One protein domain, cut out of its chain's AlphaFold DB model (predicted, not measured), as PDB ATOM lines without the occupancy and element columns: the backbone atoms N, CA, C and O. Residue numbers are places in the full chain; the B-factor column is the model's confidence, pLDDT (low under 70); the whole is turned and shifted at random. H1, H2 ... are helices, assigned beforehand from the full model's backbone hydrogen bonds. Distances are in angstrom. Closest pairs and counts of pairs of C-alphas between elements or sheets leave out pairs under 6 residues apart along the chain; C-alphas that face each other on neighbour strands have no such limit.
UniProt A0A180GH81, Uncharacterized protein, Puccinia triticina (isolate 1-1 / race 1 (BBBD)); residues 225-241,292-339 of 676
ATOM      1  N   ASP A 225      90.603  80.856  88.205       78.19
ATOM      2  CA  ASP A 225      90.055  81.738  87.160       78.19
ATOM      3  C   ASP A 225      89.524  83.066  87.746       78.19
ATOM      4  O   ASP A 225      89.696  84.139  87.160       78.19
ATOM      5  N   GLU A 226      88.885  83.003  88.922       83.31
ATOM      6  CA  GLU A 226      88.442  84.184  89.676       83.31
ATOM      7  C   GLU A 226      89.652  85.007  90.167       83.31
ATOM      8  O   GLU A 226      89.615  86.237  90.152       83.31
ATOM      9  N   GLU A 227      90.747  84.359  90.571       85.06
ATOM     10  CA  GLU A 227      91.977  85.017  91.017       85.06
ATOM     11  C   GLU A 227      92.743  85.664  89.852       85.06
ATOM     12  O   GLU A 227      93.132  86.827  89.963       85.06
ATOM     13  N   GLU A 228      92.876  84.990  88.703       85.44
ATOM     14  CA  GLU A 228      93.402  85.596  87.468       85.44
ATOM     15  C   GLU A 228      92.579  86.840  87.099       85.44
ATOM     16  O   GLU A 228      93.125  87.931  86.906       85.44
ATOM     17  N   THR A 229      91.247  86.716  87.107       87.50
ATOM     18  CA  THR A 229      90.330  87.832  86.845       87.50
ATOM     19  C   THR A 229      90.504  88.961  87.868       87.50
ATOM     20  O   THR A 229      90.492  90.134  87.490       87.50
ATOM     21  N   ARG A 230      90.733  88.653  89.154       89.94
ATOM     22  CA  ARG A 230      91.021  89.646  90.204       89.94
ATOM     23  C   ARG A 230      92.333  90.389  89.954       89.94
ATOM     24  O   ARG A 230      92.378  91.604  90.170       89.94
ATOM     25  N   VAL A 231      93.385  89.692  89.525       87.31
ATOM     26  CA  VAL A 231      94.696  90.284  89.210       87.31
ATOM     27  C   VAL A 231      94.593  91.189  87.983       87.31
ATOM     28  O   VAL A 231      94.999  92.349  88.059       87.31
ATOM     29  N   LEU A 232      93.970  90.712  86.900       86.62
ATOM     30  CA  LEU A 232      93.712  91.504  85.692       86.62
ATOM     31  C   LEU A 232      92.874  92.751  86.003       86.62
ATOM     32  O   LEU A 232      93.224  93.852  85.584       86.62
ATOM     33  N   LEU A 233      91.817  92.608  86.806       89.62
ATOM     34  CA  LEU A 233      90.990  93.723  87.269       89.62
ATOM     35  C   LEU A 233      91.789  94.720  88.118       89.62
ATOM     36  O   LEU A 233      91.622  95.924  87.957       89.62
ATOM     37  N   LYS A 234      92.668  94.253  89.015       87.62
ATOM     38  CA  LYS A 234      93.536  95.136  89.812       87.62
ATOM     39  C   LYS A 234      94.481  95.938  88.912       87.62
ATOM     40  O   LYS A 234      94.598  97.141  89.119       87.62
ATOM     41  N   ALA A 235      95.101  95.291  87.923       85.12
ATOM     42  CA  ALA A 235      95.994  95.937  86.962       85.12
ATOM     43  C   ALA A 235      95.255  96.948  86.068       85.12
ATOM     44  O   ALA A 235      95.736  98.058  85.853       85.12
ATOM     45  N   ALA A 236      94.055  96.601  85.594       84.75
ATOM     46  CA  ALA A 236      93.234  97.505  84.799       84.75
ATOM     47  C   ALA A 236      92.769  98.722  85.616       84.75
ATOM     48  O   ALA A 236      92.917  99.846  85.150       84.75
ATOM     49  N   ILE A 237      92.315  98.526  86.862       85.06
ATOM     50  CA  ILE A 237      91.965  99.634  87.767       85.06
ATOM     51  C   ILE A 237      93.182 100.528  88.045       85.06
ATOM     52  O   ILE A 237      93.030 101.741  88.057       85.06
ATOM     53  N   SER A 238      94.400  99.993  88.207       82.94
ATOM     54  CA  SER A 238      95.592 100.850  88.355       82.94
ATOM     55  C   SER A 238      95.974 101.636  87.093       82.94
ATOM     56  O   SER A 238      96.711 102.612  87.210       82.94
ATOM     57  N   ASN A 239      95.478 101.238  85.918       81.38
ATOM     58  CA  ASN A 239      95.718 101.927  84.647       81.38
ATOM     59  C   ASN A 239      94.629 102.960  84.303       81.38
ATOM     60  O   ASN A 239      94.871 103.831  83.469       81.38
ATOM     61  N   LEU A 240      93.444 102.881  84.924       81.62
ATOM     62  CA  LEU A 240      92.427 103.928  84.815       81.62
ATOM     63  C   LEU A 240      92.960 105.225  85.437       81.62
ATOM     64  O   LEU A 240      93.595 105.217  86.496       81.62
ATOM     65  N   LYS A 241      92.680 106.363  84.798       76.94
ATOM     66  CA  LYS A 241      93.126 107.670  85.288       76.94
ATOM     67  C   LYS A 241      92.413 108.021  86.594       76.94
ATOM     68  O   LYS A 241      91.283 108.509  86.599       76.94
ATOM     69  N   LYS A 292      81.972 105.679 102.476       57.97
ATOM     70  CA  LYS A 292      81.436 104.899 103.610       57.97
ATOM     71  C   LYS A 292      80.921 103.518 103.184       57.97
ATOM     72  O   LYS A 292      80.851 102.612 104.009       57.97
ATOM     73  N   LEU A 293      80.544 103.374 101.911       62.31
ATOM     74  CA  LEU A 293      80.084 102.133 101.307       62.31
ATOM     75  C   LEU A 293      81.124 101.572 100.329       62.31
ATOM     76  O   LEU A 293      81.583 102.261  99.417       62.31
ATOM     77  N   HIS A 294      81.464 100.295 100.493       74.56
ATOM     78  CA  HIS A 294      82.367  99.576  99.598       74.56
ATOM     79  C   HIS A 294      81.580  98.796  98.535       74.56
ATOM     80  O   HIS A 294      80.702  98.003  98.871       74.56
ATOM     81  N   TRP A 295      81.940  98.967  97.261       85.50
ATOM     82  CA  TRP A 295      81.392  98.175  96.152       85.50
ATOM     83  C   TRP A 295      81.782  96.692  96.263       85.50
ATOM     84  O   TRP A 295      82.873  96.351  96.742       85.50
ATOM     85  N   ASN A 296      80.933  95.778  95.783       86.75
ATOM     86  CA  ASN A 296      81.155  94.344  95.969       86.75
ATOM     87  C   ASN A 296      82.081  93.745  94.899       86.75
ATOM     88  O   ASN A 296      81.703  92.932  94.048       86.75
ATOM     89  N   LYS A 297      83.369  94.094  95.006       88.31
ATOM     90  CA  LYS A 297      84.443  93.603  94.130       88.31
ATOM     91  C   LYS A 297      84.475  92.079  93.979       88.31
ATOM     92  O   LYS A 297      84.870  91.585  92.924       88.31
ATOM     93  N   LYS A 298      84.076  91.319  95.008       87.62
ATOM     94  CA  LYS A 298      84.026  89.852  94.937       87.62
ATOM     95  C   LYS A 298      82.955  89.393  93.947       87.62
ATOM     96  O   LYS A 298      83.279  88.629  93.042       87.62
ATOM     97  N   LEU A 299      81.720  89.882  94.078       88.19
ATOM     98  CA  LEU A 299      80.629  89.536  93.160       88.19
ATOM     99  C   LEU A 299      80.933  89.974  91.723       88.19
ATOM    100  O   LEU A 299      80.694  89.204  90.791       88.19
ATOM    101  N   PHE A 300      81.543  91.151  91.546       92.12
ATOM    102  CA  PHE A 300      82.006  91.609  90.235       92.12
ATOM    103  C   PHE A 300      83.004  90.636  89.598       92.12
ATOM    104  O   PHE A 300      82.836  90.243  88.445       92.12
ATOM    105  N   VAL A 301      84.039  90.222  90.341       90.06
ATOM    106  CA  VAL A 301      85.050  89.270  89.851       90.06
ATOM    107  C   VAL A 301      84.394  87.958  89.422       90.06
ATOM    108  O   VAL A 301      84.677  87.474  88.329       90.06
ATOM    109  N   GLN A 302      83.473  87.419  90.224       88.25
ATOM    110  CA  GLN A 302      82.754  86.181  89.902       88.25
ATOM    111  C   GLN A 302      81.918  86.314  88.620       88.25
ATOM    112  O   GLN A 302      81.991  85.461  87.732       88.25
ATOM    113  N   ALA A 303      81.183  87.419  88.471       90.94
ATOM    114  CA  ALA A 303      80.387  87.701  87.281       90.94
ATOM    115  C   ALA A 303      81.246  87.925  86.022       90.94
ATOM    116  O   ALA A 303      80.951  87.359  84.966       90.94
ATOM    117  N   ARG A 304      82.345  88.685  86.128       91.06
ATOM    118  CA  ARG A 304      83.278  88.938  85.017       91.06
ATOM    119  C   ARG A 304      84.029  87.670  84.602       91.06
ATOM    120  O   ARG A 304      84.208  87.453  83.407       91.06
ATOM    121  N   THR A 305      84.395  86.805  85.549       88.62
ATOM    122  CA  THR A 305      84.987  85.484  85.259       88.62
ATOM    123  C   THR A 305      84.019  84.649  84.419       88.62
ATOM    124  O   THR A 305      84.381  84.175  83.342       88.62
ATOM    125  N   ALA A 306      82.754  84.558  84.846       86.25
ATOM    126  CA  ALA A 306      81.717  83.818  84.129       86.25
ATOM    127  C   ALA A 306      81.426  84.386  82.725       86.25
ATOM    128  O   ALA A 306      81.194  83.624  81.785       86.25
ATOM    129  N   GLN A 307      81.455  85.716  82.571       89.88
ATOM    130  CA  GLN A 307      81.319  86.403  81.282       89.88
ATOM    131  C   GLN A 307      82.471  86.048  80.326       89.88
ATOM    132  O   GLN A 307      82.241  85.695  79.170       89.88
ATOM    133  N   LEU A 308      83.717  86.108  80.810       86.69
ATOM    134  CA  LEU A 308      84.911  85.815  80.013       86.69
ATOM    135  C   LEU A 308      85.013  84.328  79.642       86.69
ATOM    136  O   LEU A 308      85.427  84.005  78.531       86.69
ATOM    137  N   GLN A 309      84.607  83.419  80.533       81.94
ATOM    138  CA  GLN A 309      84.502  81.988  80.235       81.94
ATOM    139  C   GLN A 309      83.444  81.711  79.155       81.94
ATOM    140  O   GLN A 309      83.720  80.976  78.206       81.94
ATOM    141  N   LEU A 310      82.265  82.344  79.245       81.19
ATOM    142  CA  LEU A 310      81.216  82.211  78.230       81.19
ATOM    143  C   LEU A 310      81.695  82.711  76.856       81.19
ATOM    144  O   LEU A 310      81.518  82.017  75.857       81.19
ATOM    145  N   ALA A 311      82.366  83.866  76.813       81.38
ATOM    146  CA  ALA A 311      82.925  84.435  75.584       81.38
ATOM    147  C   ALA A 311      84.034  83.572  74.950       81.38
ATOM    148  O   ALA A 311      84.186  83.567  73.731       81.38
ATOM    149  N   LYS A 312      84.783  82.800  75.754       76.62
ATOM    150  CA  LYS A 312      85.774  81.814  75.279       76.62
ATOM    151  C   LYS A 312      85.141  80.533  74.705       76.62
ATOM    152  O   LYS A 312      85.874  79.634  74.302       76.62
ATOM    153  N   GLY A 313      83.809  80.426  74.665       66.00
ATOM    154  CA  GLY A 313      83.111  79.250  74.143       66.00
ATOM    155  C   GLY A 313      83.135  78.045  75.086       66.00
ATOM    156  O   GLY A 313      83.009  76.918  74.615       66.00
ATOM    157  N   ALA A 314      83.289  78.263  76.401       58.41
ATOM    158  CA  ALA A 314      83.255  77.210  77.420       58.41
ATOM    159  C   ALA A 314      81.830  76.640  77.601       58.41
ATOM    160  O   ALA A 314      81.133  76.908  78.585       58.41
ATOM    161  N   GLY A 315      81.391  75.860  76.614       48.72
ATOM    162  CA  GLY A 315      80.108  75.166  76.560       48.72
ATOM    163  C   GLY A 315      80.068  73.908  77.424       48.72
ATOM    164  O   GLY A 315      79.787  72.840  76.900       48.72
ATOM    165  N   PHE A 316      80.269  74.073  78.739       39.00
ATOM    166  CA  PHE A 316      80.226  73.017  79.766       39.00
ATOM    167  C   PHE A 316      81.413  72.012  79.732       39.00
ATOM    168  O   PHE A 316      81.933  71.731  78.659       39.00
ATOM    169  N   PRO A 317      81.848  71.452  80.883       49.28
ATOM    170  CA  PRO A 317      81.495  71.822  82.253       49.28
ATOM    171  C   PRO A 317      82.131  73.156  82.638       49.28
ATOM    172  O   PRO A 317      83.304  73.411  82.376       49.28
ATOM    173  N   MET A 318      81.352  74.031  83.277       47.06
ATOM    174  CA  MET A 318      81.910  75.267  83.824       47.06
ATOM    175  C   MET A 318      82.921  74.926  84.923       47.06
ATOM    176  O   MET A 318      82.632  74.094  85.782       47.06
ATOM    177  N   SER A 319      84.045  75.644  84.965       45.84
ATOM    178  CA  SER A 319      84.754  75.857  86.231       45.84
ATOM    179  C   SER A 319      83.725  76.462  87.196       45.84
ATOM    180  O   SER A 319      83.162  77.513  86.865       45.84
ATOM    181  N   PRO A 320      83.349  75.783  88.296       52.38
ATOM    182  CA  PRO A 320      82.205  76.205  89.087       52.38
ATOM    183  C   PRO A 320      82.518  77.550  89.735       52.38
ATOM    184  O   PRO A 320      83.340  77.638  90.648       52.38
ATOM    185  N   VAL A 321      81.844  78.606  89.265       52.59
ATOM    186  CA  VAL A 321      81.795  79.882  89.983       52.59
ATOM    187  C   VAL A 321      81.291  79.558  91.377       52.59
ATOM    188  O   VAL A 321      80.238  78.942  91.540       52.59
ATOM    189  N   LYS A 322      82.077  79.933  92.379       56.50
ATOM    190  CA  LYS A 322      81.974  79.349  93.716       56.50
ATOM    191  C   LYS A 322      80.622  79.568  94.407       56.50
ATOM    192  O   LYS A 322      80.262  78.831  95.320       56.50
ATOM    193  N   ALA A 323      79.904  80.609  94.002       60.12
ATOM    194  CA  ALA A 323      78.564  80.920  94.468       60.12
ATOM    195  C   ALA A 323      77.636  81.140  93.261       60.12
ATOM    196  O   ALA A 323      78.107  81.588  92.208       60.12
ATOM    197  N   PRO A 324      76.320  80.894  93.400       70.19
ATOM    198  CA  PRO A 324      75.343  81.331  92.415       70.19
ATOM    199  C   PRO A 324      75.484  82.833  92.151       70.19
ATOM    200  O   PRO A 324      75.528  83.637  93.081       70.19
ATOM    201  N   LEU A 325      75.548  83.221  90.877       82.12
ATOM    202  CA  LEU A 325      75.595  84.633  90.498       82.12
ATOM    203  C   LEU A 325      74.307  85.350  90.939       82.12
ATOM    204  O   LEU A 325      73.202  84.838  90.728       82.12
ATOM    205  N   THR A 326      74.448  86.563  91.482       87.56
ATOM    206  CA  THR A 326      73.328  87.489  91.737       87.56
ATOM    207  C   THR A 326      72.592  87.838  90.434       87.56
ATOM    208  O   THR A 326      73.147  87.607  89.357       87.56
ATOM    209  N   PRO A 327      71.374  88.416  90.467       90.25
ATOM    210  CA  PRO A 327      70.691  88.877  89.253       90.25
ATOM    211  C   PRO A 327      71.581  89.777  88.376       90.25
ATOM    212  O   PRO A 327      71.755  89.500  87.188       90.25
ATOM    213  N   LEU A 328      72.262  90.757  88.984       92.69
ATOM    214  CA  LEU A 328      73.223  91.637  88.306       92.69
ATOM    215  C   LEU A 328      74.421  90.865  87.719       92.69
ATOM    216  O   LEU A 328      74.838  91.116  86.587       92.69
ATOM    217  N   GLY A 329      74.937  89.862  88.438       91.69
ATOM    218  CA  GLY A 329      76.005  88.991  87.942       91.69
ATOM    219  C   GLY A 329      75.572  88.069  86.794       91.69
ATOM    220  O   GLY A 329      76.326  87.868  85.841       91.69
ATOM    221  N   LYS A 330      74.341  87.538  86.841       91.31
ATOM    222  CA  LYS A 330      73.721  86.747  85.762       91.31
ATOM    223  C   LYS A 330      73.514  87.591  84.505       91.31
ATOM    224  O   LYS A 330      73.670  87.067  83.404       91.31
ATOM    225  N   LEU A 331      73.179  88.871  84.670       93.56
ATOM    226  CA  LEU A 331      73.077  89.831  83.580       93.56
ATOM    227  C   LEU A 331      74.453  90.101  82.959       93.56
ATOM    228  O   LEU A 331      74.624  89.848  81.769       93.56
ATOM    229  N   LEU A 332      75.451  90.502  83.759       93.00
ATOM    230  CA  LEU A 332      76.811  90.768  83.269       93.00
ATOM    231  C   LEU A 332      77.419  89.552  82.551       93.00
ATOM    232  O   LEU A 332      78.063  89.713  81.519       93.00
ATOM    233  N   ARG A 333      77.159  88.327  83.034       90.25
ATOM    234  CA  ARG A 333      77.567  87.084  82.355       90.25
ATOM    235  C   ARG A 333      77.058  86.996  80.909       90.25
ATOM    236  O   ARG A 333      77.764  86.439  80.073       90.25
ATOM    237  N   LYS A 334      75.844  87.481  80.626       88.81
ATOM    238  CA  LYS A 334      75.214  87.450  79.291       88.81
ATOM    239  C   LYS A 334      75.608  88.644  78.411       88.81
ATOM    240  O   LYS A 334      75.465  88.564  77.194       88.81
ATOM    241  N   THR A 335      76.079  89.738  79.006       90.19
ATOM    242  CA  THR A 335      76.551  90.932  78.292       90.19
ATOM    243  C   THR A 335      77.785  90.608  77.430       90.19
ATOM    244  O   THR A 335      78.655  89.862  77.888       90.19
ATOM    245  N   PRO A 336      77.945  91.189  76.223       89.00
ATOM    246  CA  PRO A 336      79.165  91.041  75.426       89.00
ATOM    247  C   PRO A 336      80.435  91.422  76.202       89.00
ATOM    248  O   PRO A 336      80.501  92.469  76.844       89.00
ATOM    249  N   SER A 337      81.479  90.591  76.129       87.69
ATOM    250  CA  SER A 337      82.745  90.842  76.839       87.69
ATOM    251  C   SER A 337      83.570  92.000  76.262       87.69
ATOM    252  O   SER A 337      84.513  92.441  76.919       87.69
ATOM    253  N   SER A 338      83.211  92.469  75.060       86.94
ATOM    254  CA  SER A 338      83.830  93.566  74.304       86.94
ATOM    255  C   SER A 338      83.477  94.969  74.805       86.94
ATOM    256  O   SER A 338      84.008  95.943  74.287       86.94
ATOM    257  N   ILE A 339      82.563  95.100  75.771       87.06
ATOM    258  CA  ILE A 339      82.248  96.405  76.363       87.06
ATOM    259  C   ILE A 339      83.438  96.846  77.239       87.06
ATOM    260  O   ILE A 339      83.931  96.021  78.023       87.06
TER     261      ILE A 339
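This is residues 225 to 241 and 292 to 339 of the 676 residues of an uncharacterized protein of Puccinia triticina (isolate 1-1 / race 1 (BBBD)) (UniProt A0A180GH81). Helix H2 is the middle of three helices, with H3 packed along one side of it, running the same way, and H1 set steeply crosswise on the other. Residues 234 to 241, of which 234 to 239 belong to H1, stick out free, and a long loop, residues 312 to 326, folds back from the end of H2 to the start of H3. The printed part has 65 residues with three named helices, H1, H2 and H3 along the chain, and no named strand; the class is all helix. It is compact, with a radius of gyration of the C-alphas of 12.1 A, yet elongated, spanning 37 by 23 by 20 A.

H2, residues 297 to 311, touches H3, residues 327 to 334; their closest C-alphas, those of Gln 307 and Arg 333, are 4.0 A apart. These two helices run the same way at a shallow tilt of 29 degrees. With residues 301 to 305 alone, H2 also touches H1, residues 225 to 239; the closest C-alphas, those of Glu 226 and Thr 305, are 5.8 A apart. The lines of H1 and H2 are only just about perpendicular, at 72 degrees. H1 and H3 are apart. Every O i to N i+4 pair is within hydrogen-bond range in H1 and H2, and 3 of 4 are in H3.

H2 measures 20.7 A from first to last C-alpha, beginning at C-alpha 297 (84.443, 93.603, 94.130). H1 measures 21.1 A and begins at C-alpha 225 (90.055, 81.738, 87.160). H3 measures 11.0 A and ends at C-alpha 334 (75.214, 87.450, 79.291).

The two C-alphas farthest apart, those of Lys 292 and Gly 315, are 40.2 A apart. Residues 242 to 291 are not printed, and C-alphas 241 and 292 lie 21.9 A apart across this cut. The link from H2 to H3 is long, with 15 residues. Model confidence is under 70 at residues 292 to 293 and 313 to 323.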